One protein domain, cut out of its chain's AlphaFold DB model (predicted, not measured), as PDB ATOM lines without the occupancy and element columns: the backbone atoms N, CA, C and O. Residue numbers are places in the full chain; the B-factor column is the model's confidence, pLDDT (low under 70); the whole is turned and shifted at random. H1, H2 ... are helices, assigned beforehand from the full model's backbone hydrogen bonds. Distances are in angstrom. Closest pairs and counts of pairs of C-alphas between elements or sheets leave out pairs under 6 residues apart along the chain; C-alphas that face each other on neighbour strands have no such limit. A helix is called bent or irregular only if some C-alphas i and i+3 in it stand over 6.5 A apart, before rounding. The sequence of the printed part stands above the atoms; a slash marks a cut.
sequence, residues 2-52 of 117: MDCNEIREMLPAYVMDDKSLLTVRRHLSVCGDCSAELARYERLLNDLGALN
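Overview. This is residues 2 to 52 of the 117 residues of the protein "Zf-HC2 domain-containing protein" of Actinobacteria bacterium (UniProt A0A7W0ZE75). A long helix, H3, makes the length of this model; H1 lies side by side with its first part, and short H2 stands across near the end where H3 begins, so that H2 and H3 make an L. The far end of H3, residues 46 to 51, sticks out with residue 52. The printed part has 51 residues with three named helices, in the order H1, H2, H3, and no named strand; the class is all helix. The whole is compact, with a radius of gyration of the C-alphas of 11.2 A, yet elongated, spanning 35 by 19 by 16 A.

Along the chain. Find C-alpha 4 at (17.442, 1.077, -45.685); from there H1 runs through residues 4 to 16, 19.1 A long. It is irregular: C-alphas 9 and 12 are 7.1 A apart. Next comes H2, residues 22 to 28, from C-alpha 22 at (26.991, 4.260, -34.480), 9.9 A long. H3, residues 32 to 51, runs 29.1 A to C-alpha 51 at (43.060, 9.788, -60.753).

Arrangement. Look first at H1 and H2, which only just touch, with 3 pairs of C-alphas within 8 A; the closest C-alphas, of Ile 7 and Val 24, are 6.4 A apart. They run opposite ways at a steep tilt of 65 degrees. H3 touches H1 with residues 34 to 42 alone; the closest C-alphas, of Leu 11 and Leu 38, are 6.4 A apart. These two run the same way at a shallow tilt of 29 degrees. H2 and H3 are close but not clearly touching, about perpendicular at 78 degrees, with the closest C-alphas, of Leu 28 and Ser 35, 5.3 A apart. In H2 and H3 every O i to N i+4 pair is within hydrogen-bond range; in H1, 7 of 9 are.

Size, cuts and confidence. The two C-alphas farthest apart, of Met 2 and Leu 51, are 35.0 A apart. The printed part has no cut, and both links, H1 to H2 and H2 to H3, are tight. The mean pLDDT of the printed part is 90.9, and no printed residue is under 70.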
ATOM      1  N   MET A   2      16.412   1.567 -38.040       77.56
ATOM      2  CA  MET A   2      16.536   2.570 -39.113       77.56
ATOM      3  C   MET A   2      16.309   1.908 -40.479       77.56
ATOM      4  O   MET A   2      16.755   0.766 -40.657       77.56
ATOM      5  N   ASP A   3      15.605   2.584 -41.385       90.81
ATOM      6  CA  ASP A   3      15.238   2.023 -42.690       90.81
ATOM      7  C   ASP A   3      16.407   2.053 -43.686       90.81
ATOM      8  O   ASP A   3      17.307   2.888 -43.587       90.81
ATOM      9  N   CYS A   4      16.399   1.142 -44.662       94.50
ATOM     10  CA  CYS A   4      17.442   1.077 -45.685       94.50
ATOM     11  C   CYS A   4      17.514   2.361 -46.522       94.50
ATOM     12  O   CYS A   4      18.616   2.766 -46.882       94.50
ATOM     13  N   ASN A   5      16.383   3.013 -46.819       93.88
ATOM     14  CA  ASN A   5      16.387   4.249 -47.604       93.88
ATOM     15  C   ASN A   5      17.131   5.374 -46.871       93.88
ATOM     16  O   ASN A   5      18.014   6.012 -47.433       93.88
ATOM     17  N   GLU A   6      16.840   5.536 -45.582       92.75
ATOM     18  CA  GLU A   6      17.480   6.537 -44.726       92.75
ATOM     19  C   GLU A   6      18.993   6.290 -44.602       92.75
ATOM     20  O   GLU A   6      19.801   7.213 -44.670       92.75
ATOM     21  N   ILE A   7      19.407   5.022 -44.481       94.19
ATOM     22  CA  ILE A   7      20.829   4.660 -44.447       94.19
ATOM     23  C   ILE A   7      21.524   5.005 -45.762       94.19
ATOM     24  O   ILE A   7      22.618   5.565 -45.721       94.19
ATOM     25  N   ARG A   8      20.910   4.691 -46.910       92.94
ATOM     26  CA  ARG A   8      21.479   4.963 -48.240       92.94
ATOM     27  C   ARG A   8      21.758   6.441 -48.457       92.94
ATOM     28  O   ARG A   8      22.838   6.784 -48.926       92.94
ATOM     29  N   GLU A   9      20.836   7.306 -48.047       92.81
ATOM     30  CA  GLU A   9      21.007   8.760 -48.135       92.81
ATOM     31  C   GLU A   9      22.186   9.263 -47.287       92.81
ATOM     32  O   GLU A   9      22.870  10.214 -47.665       92.81
ATOM     33  N   MET A  10      22.485   8.593 -46.171       92.38
ATOM     34  CA  MET A  10      23.606   8.948 -45.299       92.38
ATOM     35  C   MET A  10      24.949   8.329 -45.710       92.38
ATOM     36  O   MET A  10      25.985   8.795 -45.232       92.38
ATOM     37  N   LEU A  11      24.978   7.293 -46.560       92.50
ATOM     38  CA  LEU A  11      26.216   6.585 -46.925       92.50
ATOM     39  C   LEU A  11      27.315   7.500 -47.500       92.50
ATOM     40  O   LEU A  11      28.465   7.341 -47.078       92.50
ATOM     41  N   PRO A  12      27.020   8.467 -48.396       91.06
ATOM     42  CA  PRO A  12      28.043   9.365 -48.927       91.06
ATOM     43  C   PRO A  12      28.702  10.222 -47.843       91.06
ATOM     44  O   PRO A  12      29.921  10.350 -47.812       91.06
ATOM     45  N   ALA A  13      27.923  10.776 -46.912       89.69
ATOM     46  CA  ALA A  13      28.476  11.537 -45.792       89.69
ATOM     47  C   ALA A  13      29.244  10.621 -44.825       89.69
ATOM     48  O   ALA A  13      30.327  10.961 -44.356       89.69
ATOM     49  N   TYR A  14      28.718   9.420 -44.581       92.19
ATOM     50  CA  TYR A  14      29.313   8.435 -43.682       92.19
ATOM     51  C   TYR A  14      30.715   7.983 -44.111       92.19
ATOM     52  O   TYR A  14      31.574   7.773 -43.253       92.19
ATOM     53  N   VAL A  15      30.954   7.814 -45.417       91.38
ATOM     54  CA  VAL A  15      32.273   7.412 -45.937       91.38
ATOM     55  C   VAL A  15      33.292   8.557 -45.899       91.38
ATOM     56  O   VAL A  15      34.483   8.292 -45.759       91.38
ATOM     57  N   MET A  16      32.838   9.811 -45.962       86.00
ATOM     58  CA  MET A  16      33.706  10.994 -45.925       86.00
ATOM     59  C   MET A  16      34.078  11.423 -44.495       86.00
ATOM     60  O   MET A  16      35.181  11.917 -44.285       86.00
ATOM     61  N   ASP A  17      33.190  11.219 -43.514       85.12
ATOM     62  CA  ASP A  17      33.319  11.733 -42.135       85.12
ATOM     63  C   ASP A  17      33.750  10.651 -41.114       85.12
ATOM     64  O   ASP A  17      33.167  10.477 -40.039       85.12
ATOM     65  N   ASP A  18      34.744   9.844 -41.500       75.69
ATOM     66  CA  ASP A  18      35.402   8.814 -40.669       75.69
ATOM     67  C   ASP A  18      34.457   7.793 -39.991       75.69
ATOM     68  O   ASP A  18      34.729   7.237 -38.922       75.69
ATOM     69  N   LYS A  19      33.313   7.482 -40.616       81.44
ATOM     70  CA  LYS A  19      32.446   6.356 -40.211       81.44
ATOM     71  C   LYS A  19      31.974   6.430 -38.744       81.44
ATOM     72  O   LYS A  19      31.818   5.390 -38.078       81.44
ATOM     73  N   SER A  20      31.742   7.642 -38.236       76.12
ATOM     74  CA  SER A  20      31.520   7.949 -36.811       76.12
ATOM     75  C   SER A  20      30.103   7.634 -36.291       76.12
ATOM     76  O   SER A  20      29.899   7.440 -35.090       76.12
ATOM     77  N   LEU A  21      29.110   7.492 -37.178       87.06
ATOM     78  CA  LEU A  21      27.714   7.262 -36.791       87.06
ATOM     79  C   LEU A  21      27.447   5.802 -36.376       87.06
ATOM     80  O   LEU A  21      27.356   4.890 -37.203       87.06
ATOM     81  N   LEU A  22      27.255   5.583 -35.068       87.25
ATOM     82  CA  LEU A  22      26.991   4.260 -34.480       87.25
ATOM     83  C   LEU A  22      25.725   3.589 -35.028       87.25
ATOM     84  O   LEU A  22      25.698   2.366 -35.179       87.25
ATOM     85  N   THR A  23      24.682   4.367 -35.320       89.19
ATOM     86  CA  THR A  23      23.414   3.840 -35.844       89.19
ATOM     87  C   THR A  23      23.598   3.254 -37.242       89.19
ATOM     88  O   THR A  23      23.173   2.125 -37.488       89.19
ATOM     89  N   VAL A  24      24.322   3.966 -38.111       91.50
ATOM     90  CA  VAL A  24      24.676   3.499 -39.459       91.50
ATOM     91  C   VAL A  24      25.539   2.243 -39.365       91.50
ATOM     92  O   VAL A  24      25.207   1.221 -39.960       91.50
ATOM     93  N   ARG A  25      26.574   2.255 -38.515       92.00
ATOM     94  CA  ARG A  25      27.448   1.089 -38.299       92.00
ATOM     95  C   ARG A  25      26.674  -0.159 -37.862       92.00
ATOM     96  O   ARG A  25      26.957  -1.251 -38.348       92.00
ATOM     97  N   ARG A  26      25.700  -0.014 -36.957       92.12
ATOM     98  CA  ARG A  26      24.860  -1.131 -36.491       92.12
ATOM     99  C   ARG A  26      23.950  -1.668 -37.593       92.12
ATOM    100  O   ARG A  26      23.735  -2.870 -37.657       92.12
ATOM    101  N   HIS A  27      23.397  -0.802 -38.436       94.38
ATOM    102  CA  HIS A  27      22.593  -1.256 -39.568       94.38
ATOM    103  C   HIS A  27      23.459  -2.032 -40.573       94.38
ATOM    104  O   HIS A  27      23.098  -3.136 -40.976       94.38
ATOM    105  N   LEU A  28      24.639  -1.508 -40.914       94.38
ATOM    106  CA  LEU A  28      25.568  -2.135 -41.861       94.38
ATOM    107  C   LEU A  28      26.095  -3.498 -41.399       94.38
ATOM    108  O   LEU A  28      26.408  -4.336 -42.236       94.38
ATOM    109  N   SER A  29      26.166  -3.748 -40.087       94.06
ATOM    110  CA  SER A  29      26.566  -5.062 -39.566       94.06
ATOM    111  C   SER A  29      25.499  -6.145 -39.738       94.06
ATOM    112  O   SER A  29      25.775  -7.308 -39.463       94.06
ATOM    113  N   VAL A  30      24.274  -5.771 -40.118       94.75
ATOM    114  CA  VAL A  30      23.133  -6.691 -40.254       94.75
ATOM    115  C   VAL A  30      22.599  -6.710 -41.691       94.75
ATOM    116  O   VAL A  30      22.185  -7.761 -42.168       94.75
ATOM    117  N   CYS A  31      22.623  -5.578 -42.398       96.75
ATOM    118  CA  CYS A  31      22.097  -5.447 -43.756       96.75
ATOM    119  C   CYS A  31      23.184  -5.652 -44.829       96.75
ATOM    120  O   CYS A  31      24.108  -4.844 -44.979       96.75
ATOM    121  N   GLY A  32      23.043  -6.724 -45.615       96.12
ATOM    122  CA  GLY A  32      23.943  -7.059 -46.727       96.12
ATOM    123  C   GLY A  32      23.869  -6.077 -47.904       96.12
ATOM    124  O   GLY A  32      24.890  -5.743 -48.500       96.12
ATOM    125  N   ASP A  33      22.683  -5.551 -48.206       96.25
ATOM    126  CA  ASP A  33      22.504  -4.659 -49.355       96.25
ATOM    127  C   ASP A  33      23.163  -3.295 -49.126       96.25
ATOM    128  O   ASP A  33      23.898  -2.800 -49.983       96.25
ATOM    129  N   CYS A  34      22.957  -2.708 -47.942       95.94
ATOM    130  CA  CYS A  34      23.566  -1.428 -47.576       95.94
ATOM    131  C   CYS A  34      25.090  -1.537 -47.412       95.94
ATOM    132  O   CYS A  34      25.809  -0.594 -47.744       95.94
ATOM    133  N   SER A  35      25.612  -2.678 -46.948       96.00
ATOM    134  CA  SER A  35      27.065  -2.903 -46.881       96.00
ATOM    135  C   SER A  35      27.691  -3.086 -48.266       96.00
ATOM    136  O   SER A  35      28.752  -2.519 -48.534       96.00
ATOM    137  N   ALA A  36      27.017  -3.782 -49.187       97.31
ATOM    138  CA  ALA A  36      27.451  -3.879 -50.580       97.31
ATOM    139  C   ALA A  36      27.453  -2.512 -51.287       97.31
ATOM    140  O   ALA A  36      28.314  -2.240 -52.126       97.31
ATOM    141  N   GLU A  37      26.502  -1.643 -50.951       96.12
ATOM    142  CA  GLU A  37      26.437  -0.277 -51.462       96.12
ATOM    143  C   GLU A  37      27.554   0.610 -50.923       96.12
ATOM    144  O   GLU A  37      28.220   1.284 -51.709       96.12
ATOM    145  N   LEU A  38      27.845   0.534 -49.623       95.88
ATOM    146  CA  LEU A  38      29.006   1.205 -49.040       95.88
ATOM    147  C   LEU A  38      30.306   0.788 -49.749       95.88
ATOM    148  O   LEU A  38      31.094   1.647 -50.135       95.88
ATOM    149  N   ALA A  39      30.496  -0.506 -50.016       95.75
ATOM    150  CA  ALA A  39      31.669  -0.999 -50.741       95.75
ATOM    151  C   ALA A  39      31.748  -0.501 -52.201       95.75
ATOM    152  O   ALA A  39      32.825  -0.492 -52.803       95.75
ATOM    153  N   ARG A  40      30.624  -0.112 -52.822       95.38
ATOM    154  CA  ARG A  40      30.627   0.568 -54.131       95.38
ATOM    155  C   ARG A  40      31.089   2.018 -53.995       95.38
ATOM    156  O   ARG A  40      31.929   2.437 -54.786       95.38
ATOM    157  N   TYR A  41      30.601   2.743 -52.988       94.81
ATOM    158  CA  TYR A  41      31.051   4.110 -52.707       94.81
ATOM    159  C   TYR A  41      32.547   4.176 -52.391       94.81
ATOM    160  O   TYR A  41      33.254   4.998 -52.964       94.81
ATOM    161  N   GLU A  42      33.053   3.278 -51.545       94.25
ATOM    162  CA  GLU A  42      34.481   3.216 -51.206       94.25
ATOM    163  C   GLU A  42      35.356   2.955 -52.438       94.25
ATOM    164  O   GLU A  42      36.385   3.603 -52.611       94.25
ATOM    165  N   ARG A  43      34.934   2.046 -53.329       94.69
ATOM    166  CA  ARG A  43      35.641   1.802 -54.596       94.69
ATOM    167  C   ARG A  43      35.662   3.037 -55.488       94.69
ATOM    168  O   ARG A  43      36.732   3.417 -55.938       94.69
ATOM    169  N   LEU A  44      34.518   3.694 -55.669       93.62
ATOM    170  CA  LEU A  44      34.440   4.922 -56.461       93.62
ATOM    171  C   LEU A  44      35.378   6.010 -55.917       93.62
ATOM    172  O   LEU A  44      36.080   6.654 -56.688       93.62
ATOM    173  N   LEU A  45      35.418   6.204 -54.596       91.69
ATOM    174  CA  LEU A  45      36.313   7.184 -53.978       91.69
ATOM    175  C   LEU A  45      37.788   6.818 -54.146       91.69
ATOM    176  O   LEU A  45      38.600   7.706 -54.391       91.69
ATOM    177  N   ASN A  46      38.135   5.535 -54.058       90.12
ATOM    178  CA  ASN A  46      39.495   5.076 -54.329       90.12
ATOM    179  C   ASN A  46      39.897   5.328 -55.787       90.12
ATOM    180  O   ASN A  46      40.988   5.839 -56.028       90.12
ATOM    181  N   ASP A  47      39.014   5.035 -56.743       91.62
ATOM    182  CA  ASP A  47      39.272   5.253 -58.169       91.62
ATOM    183  C   ASP A  47      39.445   6.751 -58.475       91.62
ATOM    184  O   ASP A  47      40.393   7.152 -59.153       91.62
ATOM    185  N   LEU A  48      38.583   7.605 -57.913       90.62
ATOM    186  CA  LEU A  48      38.715   9.062 -58.018       90.62
ATOM    187  C   LEU A  48      39.997   9.573 -57.346       90.62
ATOM    188  O   LEU A  48      40.675  10.445 -57.888       90.62
ATOM    189  N   GLY A  49      40.351   9.016 -56.190       87.31
ATOM    190  CA  GLY A  49      41.597   9.317 -55.493       87.31
ATOM    191  C   GLY A  49      42.826   8.939 -56.316       87.31
ATOM    192  O   GLY A  49      43.778   9.711 -56.360       87.31
ATOM    193  N   ALA A  50      42.792   7.802 -57.014       85.06
ATOM    194  CA  ALA A  50      43.868   7.345 -57.890       85.06
ATOM    195  C   ALA A  50      44.074   8.279 -59.090       85.06
ATOM    196  O   ALA A  50      45.211   8.592 -59.436       85.06
ATOM    197  N   LEU A  51      42.990   8.787 -59.682       84.25
ATOM    198  CA  LEU A  51      43.060   9.788 -60.753       84.25
ATOM    199  C   LEU A  51      43.630  11.129 -60.270       84.25
ATOM    200  O   LEU A  51      44.260  11.844 -61.044       84.25
ATOM    201  N   ASN A  52      43.423  11.466 -58.998       78.25
ATOM    202  CA  ASN A  52      43.897  12.707 -58.389       78.25
ATOM    203  C   ASN A  52      45.327  12.603 -57.817       78.25
ATOM    204  O   ASN A  52      45.766  13.488 -57.080       78.25
TER     205      ASN A  52